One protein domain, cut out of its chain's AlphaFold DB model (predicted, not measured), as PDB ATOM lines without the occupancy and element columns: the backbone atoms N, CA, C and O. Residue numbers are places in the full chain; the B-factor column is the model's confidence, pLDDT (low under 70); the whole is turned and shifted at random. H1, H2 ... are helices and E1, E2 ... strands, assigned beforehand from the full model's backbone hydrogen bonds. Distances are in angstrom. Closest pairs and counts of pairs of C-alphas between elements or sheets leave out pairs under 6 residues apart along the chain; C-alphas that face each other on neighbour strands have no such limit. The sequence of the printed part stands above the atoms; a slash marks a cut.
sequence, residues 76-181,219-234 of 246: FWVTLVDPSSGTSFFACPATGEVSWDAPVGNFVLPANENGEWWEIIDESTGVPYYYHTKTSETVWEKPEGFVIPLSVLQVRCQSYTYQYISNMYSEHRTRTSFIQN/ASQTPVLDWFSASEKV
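AT A GLANCE: This is residues 76 to 181 and 219 to 234 of the 246 residues of the protein "WW domain-containing protein" of Peniophora sp. CONT (UniProt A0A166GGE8). A compact body of two small sheets has one long helix, H1, sticking out of it as an arm with residues 162 to 181. The root of H1 and the shorter helix H2, which crosses it, pack on both sheets. The printed part has 122 residues, with seven named strands followed by two named helices; its class is mixed, helices and strands. One mixed sheet runs E3, E2, E1, E4 and the other, also mixed, runs E6, E5, E7. The whole is loose and elongated, with a radius of gyration of the C-alphas of 17.0 A and spans of 62 by 37 by 24 A.

HOW THE PARTS SIT: E1, residues 76 to 81, E2, residues 88 to 92, and E3, residues 97 to 99, form a meander, each strand the antiparallel neighbour of the one before. N 80 and O 89 are 2.8 A apart, and N 92 and O 97 are 2.9 A apart, within hydrogen-bond range. E4, residues 107 to 109, is parallel to E1, with N 77 and O 107 at 2.8 A. In the other sheet E5, residues 117 to 121, and E6, residues 128 to 132, form an antiparallel hairpin, with N 118 and O 131 at 2.8 A. E7, residues 147 to 149, is parallel to E5, with N 148 and O 117 at 2.8 A. H1, residues 151 to 181, only grazes both sheets; its closest C-alphas to E5 are those of Ser 151 and Ile 120, 5.5 A apart. H2, residues 222 to 234, also only grazes both sheets. Residues 154 to 161 of H1 touch residues 224 to 228 of H2 at a steep tilt of 64 degrees, opposite ways; the closest C-alphas are those of Cys 157 and Leu 225, 7.1 A apart. Every O i to N i+4 pair of H1 is within hydrogen-bond range, against 7 of 9 in H2.

IN THESE COORDINATES: E1 begins at C-alpha 76, (12.536, 276.423, 12.384), and is 16.6 A long. E2 measures 13.7 A, E5 13.2 A and E6 13.4 A, while E3, E4 and E7 have three residues each. H1 runs 44.7 A to C-alpha 181, (27.275, 230.404, -8.827). H2 runs 19.0 A to C-alpha 234, (-5.934, 260.689, 2.019).

THE WHOLE: The two C-alphas farthest apart, those of Glu 144 and Asn 181, are 62.0 A apart. Residues 182 to 218 are not printed, and C-alphas 181 and 219 are 32.7 A apart across the cut. The link from E6 to E7 is long, 14 residues. The pLDDT is under 70 at 37 residues, among them 169 to 181 and 219 to 234.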
ATOM      1  N   PHE A  76      13.946 276.730  12.162       90.19
ATOM      2  CA  PHE A  76      12.536 276.423  12.384       90.19
ATOM      3  C   PHE A  76      12.251 274.928  12.189       90.19
ATOM      4  O   PHE A  76      12.405 274.371  11.100       90.19
ATOM      5  N   TRP A  77      11.811 274.288  13.267       93.62
ATOM      6  CA  TRP A  77      11.434 272.883  13.320       93.62
ATOM      7  C   TRP A  77       9.997 272.750  13.826       93.62
ATOM      8  O   TRP A  77       9.488 273.597  14.556       93.62
ATOM      9  N   VAL A  78       9.341 271.664  13.443       92.06
ATOM     10  CA  VAL A  78       7.968 271.332  13.824       92.06
ATOM     11  C   VAL A  78       7.932 269.932  14.426       92.06
ATOM     12  O   VAL A  78       8.613 269.027  13.941       92.06
ATOM     13  N   THR A  79       7.133 269.737  15.471       92.44
ATOM     14  CA  THR A  79       6.762 268.401  15.940       92.44
ATOM     15  C   THR A  79       5.619 267.897  15.070       92.44
ATOM     16  O   THR A  79       4.521 268.446  15.120       92.44
ATOM     17  N   LEU A  80       5.856 266.851  14.284       88.94
ATOM     18  CA  LEU A  80       4.809 266.135  13.560       88.94
ATOM     19  C   LEU A  80       4.390 264.912  14.374       88.94
ATOM     20  O   LEU A  80       5.229 264.246  14.979       88.94
ATOM     21  N   VAL A  81       3.093 264.610  14.384       85.94
ATOM     22  CA  VAL A  81       2.538 263.375  14.952       85.94
ATOM     23  C   VAL A  81       2.012 262.535  13.802       85.94
ATOM     24  O   VAL A  81       1.237 263.032  12.989       85.94
ATOM     25  N   ASP A  82       2.414 261.272  13.720       79.88
ATOM     26  CA  ASP A  82       1.828 260.337  12.765       79.88
ATOM     27  C   ASP A  82       0.381 259.990  13.163       79.88
ATOM     28  O   ASP A  82       0.184 259.396  14.228       79.88
ATOM     29  N   PRO A  83      -0.634 260.293  12.324       72.50
ATOM     30  CA  PRO A  83      -2.029 259.997  12.643       72.50
ATOM     31  C   PRO A  83      -2.335 258.497  12.774       72.50
ATOM     32  O   PRO A  83      -3.372 258.144  13.331       72.50
ATOM     33  N   SER A  84      -1.474 257.612  12.251       70.38
ATOM     34  CA  SER A  84      -1.715 256.164  12.243       70.38
ATOM     35  C   SER A  84      -1.190 255.432  13.486       70.38
ATOM     36  O   SER A  84      -1.850 254.507  13.959       70.38
ATOM     37  N   SER A  85      -0.054 255.856  14.052       76.69
ATOM     38  CA  SER A  85       0.530 255.279  15.277       76.69
ATOM     39  C   SER A  85       0.481 256.193  16.508       76.69
ATOM     40  O   SER A  85       0.736 255.727  17.616       76.69
ATOM     41  N   GLY A  86       0.188 257.487  16.339       78.62
ATOM     42  CA  GLY A  86       0.304 258.502  17.393       78.62
ATOM     43  C   GLY A  86       1.753 258.879  17.744       78.62
ATOM     44  O   GLY A  86       1.983 259.611  18.705       78.62
ATOM     45  N   THR A  87       2.736 258.381  16.988       82.25
ATOM     46  CA  THR A  87       4.166 258.608  17.237       82.25
ATOM     47  C   THR A  87       4.582 260.014  16.807       82.25
ATOM     48  O   THR A  87       4.331 260.406  15.668       82.25
ATOM     49  N   SER A  88       5.256 260.762  17.683       85.44
ATOM     50  CA  SER A  88       5.778 262.099  17.376       85.44
ATOM     51  C   SER A  88       7.249 262.092  16.951       85.44
ATOM     52  O   SER A  88       8.056 261.322  17.469       85.44
ATOM     53  N   PHE A  89       7.603 262.976  16.018       88.31
ATOM     54  CA  PHE A  89       8.972 263.222  15.558       88.31
ATOM     55  C   PHE A  89       9.177 264.702  15.208       88.31
ATOM     56  O   PHE A  89       8.218 265.437  14.980       88.31
ATOM     57  N   PHE A  90      10.430 265.152  15.151       90.38
ATOM     58  CA  PHE A  90      10.780 266.531  14.804       90.38
ATOM     59  C   PHE A  90      11.214 266.615  13.343       90.38
ATOM     60  O   PHE A  90      12.009 265.795  12.887       90.38
ATOM     61  N   ALA A  91      10.739 267.618  12.611       90.56
ATOM     62  CA  ALA A  91      11.112 267.848  11.219       90.56
ATOM     63  C   ALA A  91      11.431 269.325  10.954       90.56
ATOM     64  O   ALA A  91      10.799 270.205  11.532       90.56
ATOM     65  N   CYS A  92      12.368 269.612  10.050       91.75
ATOM     66  CA  CYS A  92      12.597 270.958   9.526       91.75
ATOM     67  C   CYS A  92      11.969 271.087   8.127       91.75
ATOM     68  O   CYS A  92      12.478 270.476   7.179       91.75
ATOM     69  N   PRO A  93      10.902 271.894   7.956       90.38
ATOM     70  CA  PRO A  93      10.266 272.109   6.654       90.38
ATOM     71  C   PRO A  93      11.211 272.693   5.593       90.38
ATOM     72  O   PRO A  93      11.072 272.386   4.413       90.38
ATOM     73  N   ALA A  94      12.190 273.509   6.002       88.50
ATOM     74  CA  ALA A  94      13.109 274.190   5.088       88.50
ATOM     75  C   ALA A  94      14.253 273.291   4.584       88.50
ATOM     76  O   ALA A  94      14.583 273.331   3.401       88.50
ATOM     77  N   THR A  95      14.864 272.477   5.454       87.19
ATOM     78  CA  THR A  95      15.996 271.605   5.071       87.19
ATOM     79  C   THR A  95      15.562 270.201   4.653       87.19
ATOM     80  O   THR A  95      16.336 269.483   4.016       87.19
ATOM     81  N   GLY A  96      14.344 269.781   5.006       85.69
ATOM     82  CA  GLY A  96      13.895 268.401   4.838       85.69
ATOM     83  C   GLY A  96      14.612 267.421   5.770       85.69
ATOM     84  O   GLY A  96      14.870 266.274   5.389       85.69
ATOM     85  N   GLU A  97      15.045 267.877   6.944       86.38
ATOM     86  CA  GLU A  97      15.654 267.046   7.990       86.38
ATOM     87  C   GLU A  97      14.602 266.528   8.968       86.38
ATOM     88  O   GLU A  97      13.579 267.173   9.189       86.38
ATOM     89  N   VAL A  98      14.857 265.348   9.535       86.12
ATOM     90  CA  VAL A  98      13.980 264.667  10.495       86.12
ATOM     91  C   VAL A  98      14.830 264.091  11.627       86.12
ATOM     92  O   VAL A  98      15.905 263.545  11.372       86.12
ATOM     93  N   SER A  99      14.345 264.210  12.862       85.94
ATOM     94  CA  SER A  99      15.001 263.762  14.091       85.94
ATOM     95  C   SER A  99      13.993 263.165  15.079       85.94
ATOM     96  O   SER A  99      12.825 263.555  15.110       85.94
ATOM     97  N   TRP A 100      14.466 262.240  15.914       87.31
ATOM     98  CA  TRP A 100      13.735 261.712  17.074       87.31
ATOM     99  C   TRP A 100      14.012 262.522  18.336       87.31
ATOM    100  O   TRP A 100      13.126 262.721  19.160       87.31
ATOM    101  N   ASP A 101      15.233 263.035  18.447       88.12
ATOM    102  CA  ASP A 101      15.661 263.931  19.508       88.12
ATOM    103  C   ASP A 101      15.312 265.381  19.150       88.12
ATOM    104  O   ASP A 101      15.433 265.796  17.991       88.12
ATOM    105  N   ALA A 102      14.894 266.163  20.146       83.19
ATOM    106  CA  ALA A 102      14.550 267.568  19.952       83.19
ATOM    107  C   ALA A 102      15.801 268.391  19.561       83.19
ATOM    108  O   ALA A 102      16.832 268.286  20.234       83.19
ATOM    109  N   PRO A 103      15.739 269.228  18.509       87.38
ATOM    110  CA  PRO A 103      16.890 269.988  18.023       87.38
ATOM    111  C   PRO A 103      17.291 271.092  19.019       87.38
ATOM    112  O   PRO A 103      16.533 272.021  19.303       87.38
ATOM    113  N   VAL A 104      18.497 270.978  19.579       84.62
ATOM    114  CA  VAL A 104      18.978 271.842  20.668       84.62
ATOM    115  C   VAL A 104      19.420 273.206  20.135       84.62
ATOM    116  O   VAL A 104      20.418 273.309  19.430       84.62
ATOM    117  N   GLY A 105      18.715 274.262  20.551       84.25
ATOM    118  CA  GLY A 105      18.986 275.650  20.148       84.25
ATOM    119  C   GLY A 105      18.126 276.151  18.982       84.25
ATOM    120  O   GLY A 105      18.182 277.335  18.659       84.25
ATOM    121  N   ASN A 106      17.303 275.283  18.390       87.31
ATOM    122  CA  ASN A 106      16.361 275.619  17.325       87.31
ATOM    123  C   ASN A 106      14.975 275.961  17.908       87.31
ATOM    124  O   ASN A 106      14.625 275.556  19.018       87.31
ATOM    125  N   PHE A 107      14.151 276.674  17.139       87.62
ATOM    126  CA  PHE A 107      12.751 276.910  17.482       87.62
ATOM    127  C   PHE A 107      11.911 275.703  17.065       87.62
ATOM    128  O   PHE A 107      11.791 275.418  15.875       87.62
ATOM    129  N   VAL A 108      11.315 275.015  18.040       91.44
ATOM    130  CA  VAL A 108      10.399 273.891  17.809       91.44
ATOM    131  C   VAL A 108       8.960 274.350  18.026       91.44
ATOM    132  O   VAL A 108       8.581 274.700  19.144       91.44
ATOM    133  N   LEU A 109       8.147 274.319  16.972       89.75
ATOM    134  CA  LEU A 109       6.698 274.452  17.073       89.75
ATOM    135  C   LEU A 109       6.102 273.097  17.510       89.75
ATOM    136  O   LEU A 109       6.281 272.114  16.786       89.75
ATOM    137  N   PRO A 110       5.407 273.001  18.660       88.25
ATOM    138  CA  PRO A 110       4.711 271.777  19.049       88.25
ATOM    139  C   PRO A 110       3.513 271.501  18.128       88.25
ATOM    140  O   PRO A 110       2.953 272.424  17.538       88.25
ATOM    141  N   ALA A 111       3.098 270.235  18.052       85.44
ATOM    142  CA  ALA A 111       1.878 269.841  17.350       85.44
ATOM    143  C   ALA A 111       0.642 270.501  17.985       85.44
ATOM    144  O   ALA A 111       0.561 270.647  19.210       85.44
ATOM    145  N   ASN A 112      -0.324 270.896  17.162       86.81
ATOM    146  CA  ASN A 112      -1.515 271.609  17.599       86.81
ATOM    147  C   ASN A 112      -2.611 270.630  18.050       86.81
ATOM    148  O   ASN A 112      -3.094 269.817  17.265       86.81
ATOM    149  N   GLU A 113      -3.109 270.772  19.282       85.25
ATOM    150  CA  GLU A 113      -4.247 269.985  19.789       85.25
ATOM    151  C   GLU A 113      -5.524 270.147  18.946       85.25
ATOM    152  O   GLU A 113      -6.414 269.294  18.990       85.25
ATOM    153  N   ASN A 114      -5.643 271.234  18.177       87.75
ATOM    154  CA  ASN A 114      -6.741 271.478  17.238       87.75
ATOM    155  C   ASN A 114      -6.473 271.013  15.802       87.75
ATOM    156  O   ASN A 114      -7.375 271.099  14.971       87.75
ATOM    157  N   GLY A 115      -5.304 270.429  15.559       87.25
ATOM    158  CA  GLY A 115      -4.818 270.045  14.246       87.25
ATOM    159  C   GLY A 115      -4.086 271.178  13.536       87.25
ATOM    160  O   GLY A 115      -4.244 272.362  13.841       87.25
ATOM    161  N   GLU A 116      -3.255 270.802  12.581       91.19
ATOM    162  CA  GLU A 116      -2.565 271.710  11.675       91.19
ATOM    163  C   GLU A 116      -2.826 271.303  10.225       91.19
ATOM    164  O   GLU A 116      -3.214 270.169   9.931       91.19
ATOM    165  N   TRP A 117      -2.624 272.250   9.311       93.06
ATOM    166  CA  TRP A 117      -2.689 271.989   7.881       93.06
ATOM    167  C   TRP A 117      -1.301 271.655   7.340       93.06
ATOM    168  O   TRP A 117      -0.336 272.387   7.560       93.06
ATOM    169  N   TRP A 118      -1.206 270.562   6.593       92.44
ATOM    170  CA  TRP A 118       0.003 270.116   5.908       92.44
ATOM    171  C   TRP A 118      -0.148 270.301   4.402       92.44
ATOM    172  O   TRP A 118      -1.106 269.799   3.822       92.44
ATOM    173  N   GLU A 119       0.800 270.988   3.770       93.38
ATOM    174  CA  GLU A 119       0.890 271.118   2.312       93.38
ATOM    175  C   GLU A 119       1.782 269.994   1.759       93.38
ATOM    176  O   GLU A 119       2.975 269.923   2.071       93.38
ATOM    177  N   ILE A 120       1.188 269.096   0.969       90.44
ATOM    178  CA  ILE A 120       1.789 267.851   0.462       90.44
ATOM    179  C   ILE A 120       1.627 267.823  -1.062       90.44
ATOM    180  O   ILE A 120       0.565 268.154  -1.577       90.44
ATOM    181  N   ILE A 121       2.649 267.424  -1.817       89.75
ATOM    182  CA  ILE A 121       2.560 267.325  -3.278       89.75
ATOM    183  C   ILE A 121       1.789 266.059  -3.667       89.75
ATOM    184  O   ILE A 121       2.146 264.954  -3.257       89.75
ATOM    185  N   ASP A 122       0.755 266.188  -4.502       87.12
ATOM    186  CA  ASP A 122       0.200 265.020  -5.187       87.12
ATOM    187  C   ASP A 122       1.182 264.552  -6.269       87.12
ATOM    188  O   ASP A 122       1.350 265.210  -7.293       87.12
ATOM    189  N   GLU A 123       1.798 263.388  -6.070       82.75
ATOM    190  CA  GLU A 123       2.784 262.814  -6.998       82.75
ATOM    191  C   GLU A 123       2.233 262.578  -8.415       82.75
ATOM    192  O   GLU A 123       3.010 262.501  -9.363       82.75
ATOM    193  N   SER A 124       0.907 262.460  -8.577       82.62
ATOM    194  CA  SER A 124       0.288 262.179  -9.881       82.62
ATOM    195  C   SER A 124       0.103 263.419 -10.766       82.62
ATOM    196  O   SER A 124       0.021 263.290 -11.988       82.62
ATOM    197  N   THR A 125       0.063 264.615 -10.168       84.25
ATOM    198  CA  THR A 125      -0.136 265.897 -10.873       84.25
ATOM    199  C   THR A 125       0.968 266.924 -10.612       84.25
ATOM    200  O   THR A 125       1.072 267.901 -11.347       84.25
ATOM    201  N   GLY A 126       1.791 266.728  -9.578       87.00
ATOM    202  CA  GLY A 126       2.812 267.674  -9.126       87.00
ATOM    203  C   GLY A 126       2.269 268.875  -8.341       87.00
ATOM    204  O   GLY A 126       3.032 269.793  -8.050       87.00
ATOM    205  N   VAL A 127       0.975 268.905  -7.994       89.38
ATOM    206  CA  VAL A 127       0.318 270.096  -7.422       89.38
ATOM    207  C   VAL A 127       0.040 269.911  -5.913       89.38
ATOM    208  O   VAL A 127      -0.530 268.886  -5.531       89.38
ATOM    209  N   PRO A 128       0.383 270.877  -5.030       92.00
ATOM    210  CA  PRO A 128       0.218 270.749  -3.573       92.00
ATOM    211  C   PRO A 128      -1.248 270.654  -3.133       92.00
ATOM    212  O   PRO A 128      -2.035 271.535  -3.470       92.00
ATOM    213  N   TYR A 129      -1.643 269.612  -2.405       91.81
ATOM    214  CA  TYR A 129      -2.918 269.526  -1.681       91.81
ATOM    215  C   TYR A 129      -2.701 269.772  -0.186       91.81
ATOM    216  O   TYR A 129      -1.571 269.706   0.301       91.81
ATOM    217  N   TYR A 130      -3.783 270.056   0.534       92.50
ATOM    218  CA  TYR A 130      -3.734 270.370   1.959       92.50
ATOM    219  C   TYR A 130      -4.486 269.309   2.756       92.50
ATOM    220  O   TYR A 130      -5.603 268.952   2.386       92.50
ATOM    221  N   TYR A 131      -3.875 268.811   3.831       90.62
ATOM    222  CA  TYR A 131      -4.447 267.824   4.755       90.62
ATOM    223  C   TYR A 131      -4.539 268.396   6.167       90.62
ATOM    224  O   TYR A 131      -3.566 268.982   6.638       90.62
ATOM    225  N   HIS A 132      -5.676 268.211   6.842       90.25
ATOM    226  CA  HIS A 132      -5.857 268.630   8.232       90.25
ATOM    227  C   HIS A 132      -5.748 267.448   9.197       90.25
ATOM    228  O   HIS A 132      -6.567 266.525   9.165       90.25
ATOM    229  N   THR A 133      -4.772 267.493  10.103       86.62
ATOM    230  CA  THR A 133      -4.394 266.342  10.944       86.62
ATOM    231  C   THR A 133      -5.496 265.856  11.885       86.62
ATOM    232  O   THR A 133      -5.620 264.653  12.112       86.62
ATOM    233  N   LYS A 134      -6.347 266.759  12.396       86.75
ATOM    234  CA  LYS A 134      -7.408 266.416  13.363       86.75
ATOM    235  C   LYS A 134      -8.721 265.950  12.727       86.75
ATOM    236  O   LYS A 134      -9.420 265.136  13.323       86.75
ATOM    237  N   THR A 135      -9.081 266.456  11.544       89.31
ATOM    238  CA  THR A 135     -10.332 266.073  10.849       89.31
ATOM    239  C   THR A 135     -10.115 265.041   9.744       89.31
ATOM    240  O   THR A 135     -11.084 264.460   9.263       89.31
ATOM    241  N   SER A 136      -8.860 264.789   9.349       88.31
ATOM    242  CA  SER A 136      -8.487 264.005   8.162       88.31
ATOM    243  C   SER A 136      -9.119 264.497   6.852       88.31
ATOM    244  O   SER A 136      -9.288 263.738   5.898       88.31
ATOM    245  N   GLU A 137      -9.466 265.780   6.808       88.50
ATOM    246  CA  GLU A 137      -9.995 266.460   5.632       88.50
ATOM    247  C   GLU A 137      -8.872 266.775   4.638       88.50
ATOM    248  O   GLU A 137      -7.765 267.133   5.050       88.50
ATOM    249  N   THR A 138      -9.156 266.669   3.334       90.81
ATOM    250  CA  THR A 138      -8.245 267.135   2.282       90.81
ATOM    251  C   THR A 138      -8.918 268.046   1.265       90.81
ATOM    252  O   THR A 138     -10.011 267.765   0.773       90.81
ATOM    253  N   VAL A 139      -8.226 269.137   0.933       91.81
ATOM    254  CA  VAL A 139      -8.688 270.194   0.018       91.81
ATOM    255  C   VAL A 139      -7.607 270.544  -1.009       91.81
ATOM    256  O   VAL A 139      -6.415 270.294  -0.800       91.81
ATOM    257  N   TRP A 140      -8.018 271.108  -2.146       92.56
ATOM    258  CA  TRP A 140      -7.104 271.568  -3.201       92.56
ATOM    259  C   TRP A 140      -6.774 273.064  -3.072       92.56
ATOM    260  O   TRP A 140      -5.771 273.540  -3.602       92.56
ATOM    261  N   GLU A 141      -7.621 273.807  -2.379       93.25
ATOM    262  CA  GLU A 141      -7.537 275.234  -2.115       93.25
ATOM    263  C   GLU A 141      -6.691 275.467  -0.855       93.25
ATOM    264  O   GLU A 141      -6.752 274.667   0.078       93.25
ATOM    265  N   LYS A 142      -5.887 276.538  -0.798       94.25
ATOM    266  CA  LYS A 142      -5.068 276.800   0.397       94.25
ATOM    267  C   LYS A 142      -5.978 277.223   1.563       94.25
ATOM    268  O   LYS A 142      -6.676 278.226   1.411       94.25
ATOM    269  N   PRO A 143      -5.991 276.492   2.692       94.25
ATOM    270  CA  PRO A 143      -6.848 276.803   3.830       94.25
ATOM    271  C   PRO A 143      -6.375 278.068   4.552       94.25
ATOM    272  O   PRO A 143      -5.205 278.452   4.473       94.25
ATOM    273  N   GLU A 144      -7.285 278.703   5.289       91.94
ATOM    274  CA  GLU A 144      -6.945 279.823   6.166       91.94
ATOM    275  C   GLU A 144      -6.164 279.350   7.405       91.94
ATOM    276  O   GLU A 144      -6.398 278.266   7.943       91.94
ATOM    277  N   GLY A 145      -5.249 280.196   7.887       88.69
ATOM    278  CA  GLY A 145      -4.428 279.925   9.069       88.69
ATOM    279  C   GLY A 145      -3.014 279.438   8.741       88.69
ATOM    280  O   GLY A 145      -2.430 279.797   7.720       88.69
ATOM    281  N   PHE A 146      -2.426 278.675   9.664       90.81
ATOM    282  CA  PHE A 146      -1.044 278.211   9.559       90.81
ATOM    283  C   PHE A 146      -0.952 276.875   8.811       90.81
ATOM    284  O   PHE A 146      -1.643 275.915   9.151       90.81
ATOM    285  N   VAL A 147      -0.067 276.822   7.814       93.31
ATOM    286  CA  VAL A 147       0.168 275.651   6.960       93.31
ATOM    287  C   VAL A 147       1.649 275.290   6.995       93.31
ATOM    288  O   VAL A 147       2.497 276.145   6.739       93.31
ATOM    289  N   ILE A 148       1.962 274.023   7.264       92.44
ATOM    290  CA  ILE A 148       3.329 273.495   7.251       92.44
ATOM    291  C   ILE A 148       3.649 272.954   5.843       92.44
ATOM    292  O   ILE A 148       2.970 272.027   5.393       92.44
ATOM    293  N   PRO A 149       4.671 273.479   5.138       92.62
ATOM    294  CA  PRO A 149       5.083 272.961   3.837       92.62
ATOM    295  C   PRO A 149       5.922 271.688   3.995       92.62
ATOM    296  O   PRO A 149       7.079 271.740   4.406       92.62
ATOM    297  N   LEU A 150       5.352 270.530   3.655       90.62
ATOM    298  CA  LEU A 150       6.023 269.228   3.774       90.62
ATOM    299  C   LEU A 150       6.602 268.726   2.438       90.62
ATOM    300  O   LEU A 150       7.159 267.633   2.371       90.62
ATOM    301  N   SER A 151       6.547 269.543   1.383       88.69
ATOM    302  CA  SER A 151       7.062 269.240   0.039       88.69
ATOM    303  C   SER A 151       8.560 268.899   0.004       88.69
ATOM    304  O   SER A 151       8.959 267.943  -0.661       88.69
ATOM    305  N   VAL A 152       9.402 269.618   0.758       88.06
ATOM    306  CA  VAL A 152      10.848 269.323   0.854       88.06
ATOM    307  C   VAL A 152      11.080 267.983   1.559       88.06
ATOM    308  O   VAL A 152      11.849 267.149   1.080       88.06
ATOM    309  N   LEU A 153      10.368 267.746   2.666       85.69
ATOM    310  CA  LEU A 153      10.400 266.489   3.421       85.69
ATOM    311  C   LEU A 153       9.944 265.305   2.552       85.69
ATOM    312  O   LEU A 153      10.569 264.249   2.591       85.69
ATOM    313  N   GLN A 154       8.932 265.505   1.706       83.50
ATOM    314  CA  GLN A 154       8.425 264.510   0.763       83.50
ATOM    315  C   GLN A 154       9.479 264.054  -0.240       83.50
ATOM    316  O   GLN A 154       9.806 262.867  -0.276       83.50
ATOM    317  N   VAL A 155      10.076 264.986  -0.988       81.88
ATOM    318  CA  VAL A 155      11.131 264.659  -1.963       81.88
ATOM    319  C   VAL A 155      12.312 263.964  -1.275       81.88
ATOM    320  O   VAL A 155      12.860 262.987  -1.792       81.88
ATOM    321  N   ARG A 156      12.689 264.418  -0.072       80.94
ATOM    322  CA  ARG A 156      13.793 263.841   0.709       80.94
ATOM    323  C   ARG A 156      13.492 262.406   1.149       80.94
ATOM    324  O   ARG A 156      14.281 261.514   0.839       80.94
ATOM    325  N   CYS A 157      12.360 262.155   1.804       72.19
ATOM    326  CA  CYS A 157      12.000 260.824   2.298       72.19
ATOM    327  C   CYS A 157      11.729 259.821   1.166       72.19
ATOM    328  O   CYS A 157      12.222 258.695   1.246       72.19
ATOM    329  N   GLN A 158      11.072 260.233   0.073       69.31
ATOM    330  CA  GLN A 158      10.981 259.431  -1.157       69.31
ATOM    331  C   GLN A 158      12.377 259.057  -1.682       69.31
ATOM    332  O   GLN A 158      12.643 257.895  -1.990       69.31
ATOM    333  N   SER A 159      13.316 260.011  -1.748       71.75
ATOM    334  CA  SER A 159      14.673 259.717  -2.230       71.75
ATOM    335  C   SER A 159      15.395 258.672  -1.365       71.75
ATOM    336  O   SER A 159      16.174 257.876  -1.895       71.75
ATOM    337  N   TYR A 160      15.119 258.624  -0.054       68.50
ATOM    338  CA  TYR A 160      15.681 257.619   0.849       68.50
ATOM    339  C   TYR A 160      15.018 256.240   0.704       68.50
ATOM    340  O   TYR A 160      15.739 255.240   0.758       68.50
ATOM    341  N   THR A 161      13.702 256.147   0.451       63.97
ATOM    342  CA  THR A 161      13.060 254.845   0.173       63.97
ATOM    343  C   THR A 161      13.580 254.236  -1.120       63.97
ATOM    344  O   THR A 161      14.022 253.087  -1.105       63.97
ATOM    345  N   TYR A 162      13.620 255.000  -2.215       60.62
ATOM    346  CA  TYR A 162      14.110 254.510  -3.505       60.62
ATOM    347  C   TYR A 162      15.575 254.062  -3.439       60.62
ATOM    348  O   TYR A 162      15.905 252.989  -3.948       60.62
ATOM    349  N   GLN A 163      16.450 254.819  -2.764       67.69
ATOM    350  CA  GLN A 163      17.844 254.410  -2.558       67.69
ATOM    351  C   GLN A 163      17.957 253.132  -1.717       67.69
ATOM    352  O   GLN A 163      18.690 252.221  -2.100       67.69
ATOM    353  N   TYR A 164      17.219 253.020  -0.605       66.31
ATOM    354  CA  TYR A 164      17.257 251.810   0.220       66.31
ATOM    355  C   TYR A 164      16.719 250.581  -0.522       66.31
ATOM    356  O   TYR A 164      17.378 249.544  -0.535       66.31
ATOM    357  N   ILE A 165      15.561 250.695  -1.174       65.88
ATOM    358  CA  ILE A 165      14.921 249.596  -1.906       65.88
ATOM    359  C   ILE A 165      15.816 249.140  -3.071       65.88
ATOM    360  O   ILE A 165      16.013 247.939  -3.259       65.88
ATOM    361  N   SER A 166      16.431 250.078  -3.799       68.19
ATOM    362  CA  SER A 166      17.422 249.782  -4.844       68.19
ATOM    363  C   SER A 166      18.644 249.034  -4.293       68.19
ATOM    364  O   SER A 166      19.045 248.007  -4.847       68.19
ATOM    365  N   ASN A 167      19.197 249.484  -3.161       71.81
ATOM    366  CA  ASN A 167      20.332 248.829  -2.507       71.81
ATOM    367  C   ASN A 167      19.968 247.429  -1.986       71.81
ATOM    368  O   ASN A 167      20.706 246.479  -2.227       71.81
ATOM    369  N   MET A 168      18.798 247.259  -1.369       72.81
ATOM    370  CA  MET A 168      18.303 245.951  -0.934       72.81
ATOM    371  C   MET A 168      18.152 244.992  -2.125       72.81
ATOM    372  O   MET A 168      18.607 243.850  -2.056       72.81
ATOM    373  N   TYR A 169      17.569 245.436  -3.245       59.16
ATOM    374  CA  TYR A 169      17.457 244.599  -4.444       59.16
ATOM    375  C   TYR A 169      18.811 244.303  -5.104       59.16
ATOM    376  O   TYR A 169      18.991 243.196  -5.618       59.16
ATOM    377  N   SER A 170      19.779 245.227  -5.077       63.62
ATOM    378  CA  SER A 170      21.120 244.985  -5.626       63.62
ATOM    379  C   SER A 170      21.935 244.029  -4.746       63.62
ATOM    380  O   SER A 170      22.534 243.085  -5.271       63.62
ATOM    381  N   GLU A 171      21.865 244.162  -3.419       59.78
ATOM    382  CA  GLU A 171      22.420 243.206  -2.456       59.78
ATOM    383  C   GLU A 171      21.768 241.828  -2.602       59.78
ATOM    384  O   GLU A 171      22.475 240.824  -2.666       59.78
ATOM    385  N   HIS A 172      20.438 241.750  -2.723       57.16
ATOM    386  CA  HIS A 172      19.734 240.480  -2.908       57.16
ATOM    387  C   HIS A 172      20.104 239.814  -4.240       57.16
ATOM    388  O   HIS A 172      20.443 238.633  -4.236       57.16
ATOM    389  N   ARG A 173      20.133 240.555  -5.358       56.16
ATOM    390  CA  ARG A 173      20.583 240.062  -6.676       56.16
ATOM    391  C   ARG A 173      22.034 239.572  -6.648       56.16
ATOM    392  O   ARG A 173      22.378 238.589  -7.305       56.16
ATOM    393  N   THR A 174      22.885 240.238  -5.874       53.09
ATOM    394  CA  THR A 174      24.283 239.842  -5.674       53.09
ATOM    395  C   THR A 174      24.370 238.574  -4.816       53.09
ATOM    396  O   THR A 174      24.984 237.595  -5.229       53.09
ATOM    397  N   ARG A 175      23.683 238.511  -3.668       54.38
ATOM    398  CA  ARG A 175      23.672 237.335  -2.777       54.38
ATOM    399  C   ARG A 175      23.074 236.093  -3.446       54.38
ATOM    400  O   ARG A 175      23.647 235.013  -3.306       54.38
ATOM    401  N   THR A 176      21.980 236.219  -4.201       49.62
ATOM    402  CA  THR A 176      21.406 235.082  -4.943       49.62
ATOM    403  C   THR A 176      22.337 234.623  -6.060       49.62
ATOM    404  O   THR A 176      22.591 233.426  -6.156       49.62
ATOM    405  N   SER A 177      22.931 235.533  -6.842       52.62
ATOM    406  CA  SER A 177      23.902 235.143  -7.877       52.62
ATOM    407  C   SER A 177      25.197 234.540  -7.311       52.62
ATOM    408  O   SER A 177      25.764 233.657  -7.953       52.62
ATOM    409  N   PHE A 178      25.637 234.909  -6.102       49.84
ATOM    410  CA  PHE A 178      26.722 234.209  -5.396       49.84
ATOM    411  C   PHE A 178      26.326 232.786  -4.975       49.84
ATOM    412  O   PHE A 178      27.070 231.845  -5.248       49.84
ATOM    413  N   ILE A 179      25.148 232.602  -4.368       53.97
ATOM    414  CA  ILE A 179      24.643 231.269  -3.992       53.97
ATOM    415  C   ILE A 179      24.485 230.384  -5.236       53.97
ATOM    416  O   ILE A 179      24.943 229.245  -5.248       53.97
ATOM    417  N   GLN A 180      23.911 230.918  -6.312       51.78
ATOM    418  CA  GLN A 180      23.633 230.167  -7.535       51.78
ATOM    419  C   GLN A 180      24.914 229.844  -8.331       51.78
ATOM    420  O   GLN A 180      25.027 228.741  -8.862       51.78
ATOM    421  N   ASN A 181      25.928 230.724  -8.321       51.09
ATOM    422  CA  ASN A 181      27.275 230.404  -8.827       51.09
ATOM    423  C   ASN A 181      27.990 229.326  -7.999       51.09
ATOM    424  O   ASN A 181      28.756 228.548  -8.564       51.09
ATOM    425  N   ALA A 219      15.211 252.052  10.853       49.66
ATOM    426  CA  ALA A 219      14.325 251.980  12.021       49.66
ATOM    427  C   ALA A 219      14.037 253.380  12.607       49.66
ATOM    428  O   ALA A 219      12.925 253.654  13.045       49.66
ATOM    429  N   SER A 220      15.002 254.303  12.518       51.06
ATOM    430  CA  SER A 220      14.816 255.730  12.815       51.06
ATOM    431  C   SER A 220      14.179 256.532  11.663       51.06
ATOM    432  O   SER A 220      14.309 257.754  11.630       51.06
ATOM    433  N   GLN A 221      13.538 255.880  10.691       56.59
ATOM    434  CA  GLN A 221      12.770 256.520   9.614       56.59
ATOM    435  C   GLN A 221      11.455 255.788   9.296       56.59
ATOM    436  O   GLN A 221      10.573 256.412   8.723       56.59
ATOM    437  N   THR A 222      11.274 254.518   9.679       57.16
ATOM    438  CA  THR A 222      10.088 253.698   9.355       57.16
ATOM    439  C   THR A 222       8.740 254.402   9.548       57.16
ATOM    440  O   THR A 222       8.041 254.515   8.549       57.16
ATOM    441  N   PRO A 223       8.393 254.989  10.712       57.00
ATOM    442  CA  PRO A 223       7.108 255.682  10.862       57.00
ATOM    443  C   PRO A 223       6.983 256.944   9.989       57.00
ATOM    444  O   PRO A 223       5.872 257.336   9.666       57.00
ATOM    445  N   VAL A 224       8.087 257.551   9.535       59.19
ATOM    446  CA  VAL A 224       8.058 258.623   8.520       59.19
ATOM    447  C   VAL A 224       7.691 258.044   7.146       59.19
ATOM    448  O   VAL A 224       6.975 258.669   6.373       59.19
ATOM    449  N   LEU A 225       8.140 256.825   6.834       60.41
ATOM    450  CA  LEU A 225       7.797 256.128   5.589       60.41
ATOM    451  C   LEU A 225       6.356 255.602   5.607       60.41
ATOM    452  O   LEU A 225       5.647 255.724   4.608       60.41
ATOM    453  N   ASP A 226       5.908 255.076   6.748       61.59
ATOM    454  CA  ASP A 226       4.522 254.668   6.973       61.59
ATOM    455  C   ASP A 226       3.583 255.888   6.905       61.59
ATOM    456  O   ASP A 226       2.548 255.818   6.245       61.59
ATOM    457  N   TRP A 227       4.001 257.037   7.452       65.00
ATOM    458  CA  TRP A 227       3.344 258.342   7.294       65.00
ATOM    459  C   TRP A 227       3.234 258.767   5.822       65.00
ATOM    460  O   TRP A 227       2.152 259.146   5.371       65.00
ATOM    461  N   PHE A 228       4.299 258.626   5.021       64.25
ATOM    462  CA  PHE A 228       4.225 258.906   3.580       64.25
ATOM    463  C   PHE A 228       3.253 257.959   2.864       64.25
ATOM    464  O   PHE A 228       2.395 258.428   2.113       64.25
ATOM    465  N   SER A 229       3.288 256.657   3.163       63.47
ATOM    466  CA  SER A 229       2.329 255.686   2.614       63.47
ATOM    467  C   SER A 229       0.900 255.874   3.156       63.47
ATOM    468  O   SER A 229      -0.068 255.401   2.554       63.47
ATOM    469  N   ALA A 230       0.717 256.549   4.292       60.25
ATOM    470  CA  ALA A 230      -0.587 256.990   4.778       60.25
ATOM    471  C   ALA A 230      -1.083 258.229   4.013       60.25
ATOM    472  O   ALA A 230      -2.251 258.259   3.623       60.25
ATOM    473  N   SER A 231      -0.203 259.195   3.714       61.38
ATOM    474  CA  SER A 231      -0.545 260.423   2.974       61.38
ATOM    475  C   SER A 231      -1.157 260.128   1.596       61.38
ATOM    476  O   SER A 231      -2.148 260.738   1.195       61.38
ATOM    477  N   GLU A 232      -0.676 259.086   0.911       62.09
ATOM    478  CA  GLU A 232      -1.244 258.657  -0.370       62.09
ATOM    479  C   GLU A 232      -2.727 258.265  -0.293       62.09
ATOM    480  O   GLU A 232      -3.464 258.424  -1.266       62.09
ATOM    481  N   LYS A 233      -3.172 257.751   0.860       63.00
ATOM    482  CA  LYS A 233      -4.525 257.215   1.060       63.00
ATOM    483  C   LYS A 233      -5.549 258.311   1.374       63.00
ATOM    484  O   LYS A 233      -6.748 258.045   1.294       63.00
ATOM    485  N   VAL A 234      -5.089 259.523   1.704       64.00
ATOM    486  CA  VAL A 234      -5.934 260.689   2.019       64.00
ATOM    487  C   VAL A 234      -6.004 261.728   0.890       64.00
ATOM    488  O   VAL A 234      -6.765 262.685   1.024       64.00
TER     489      VAL A 234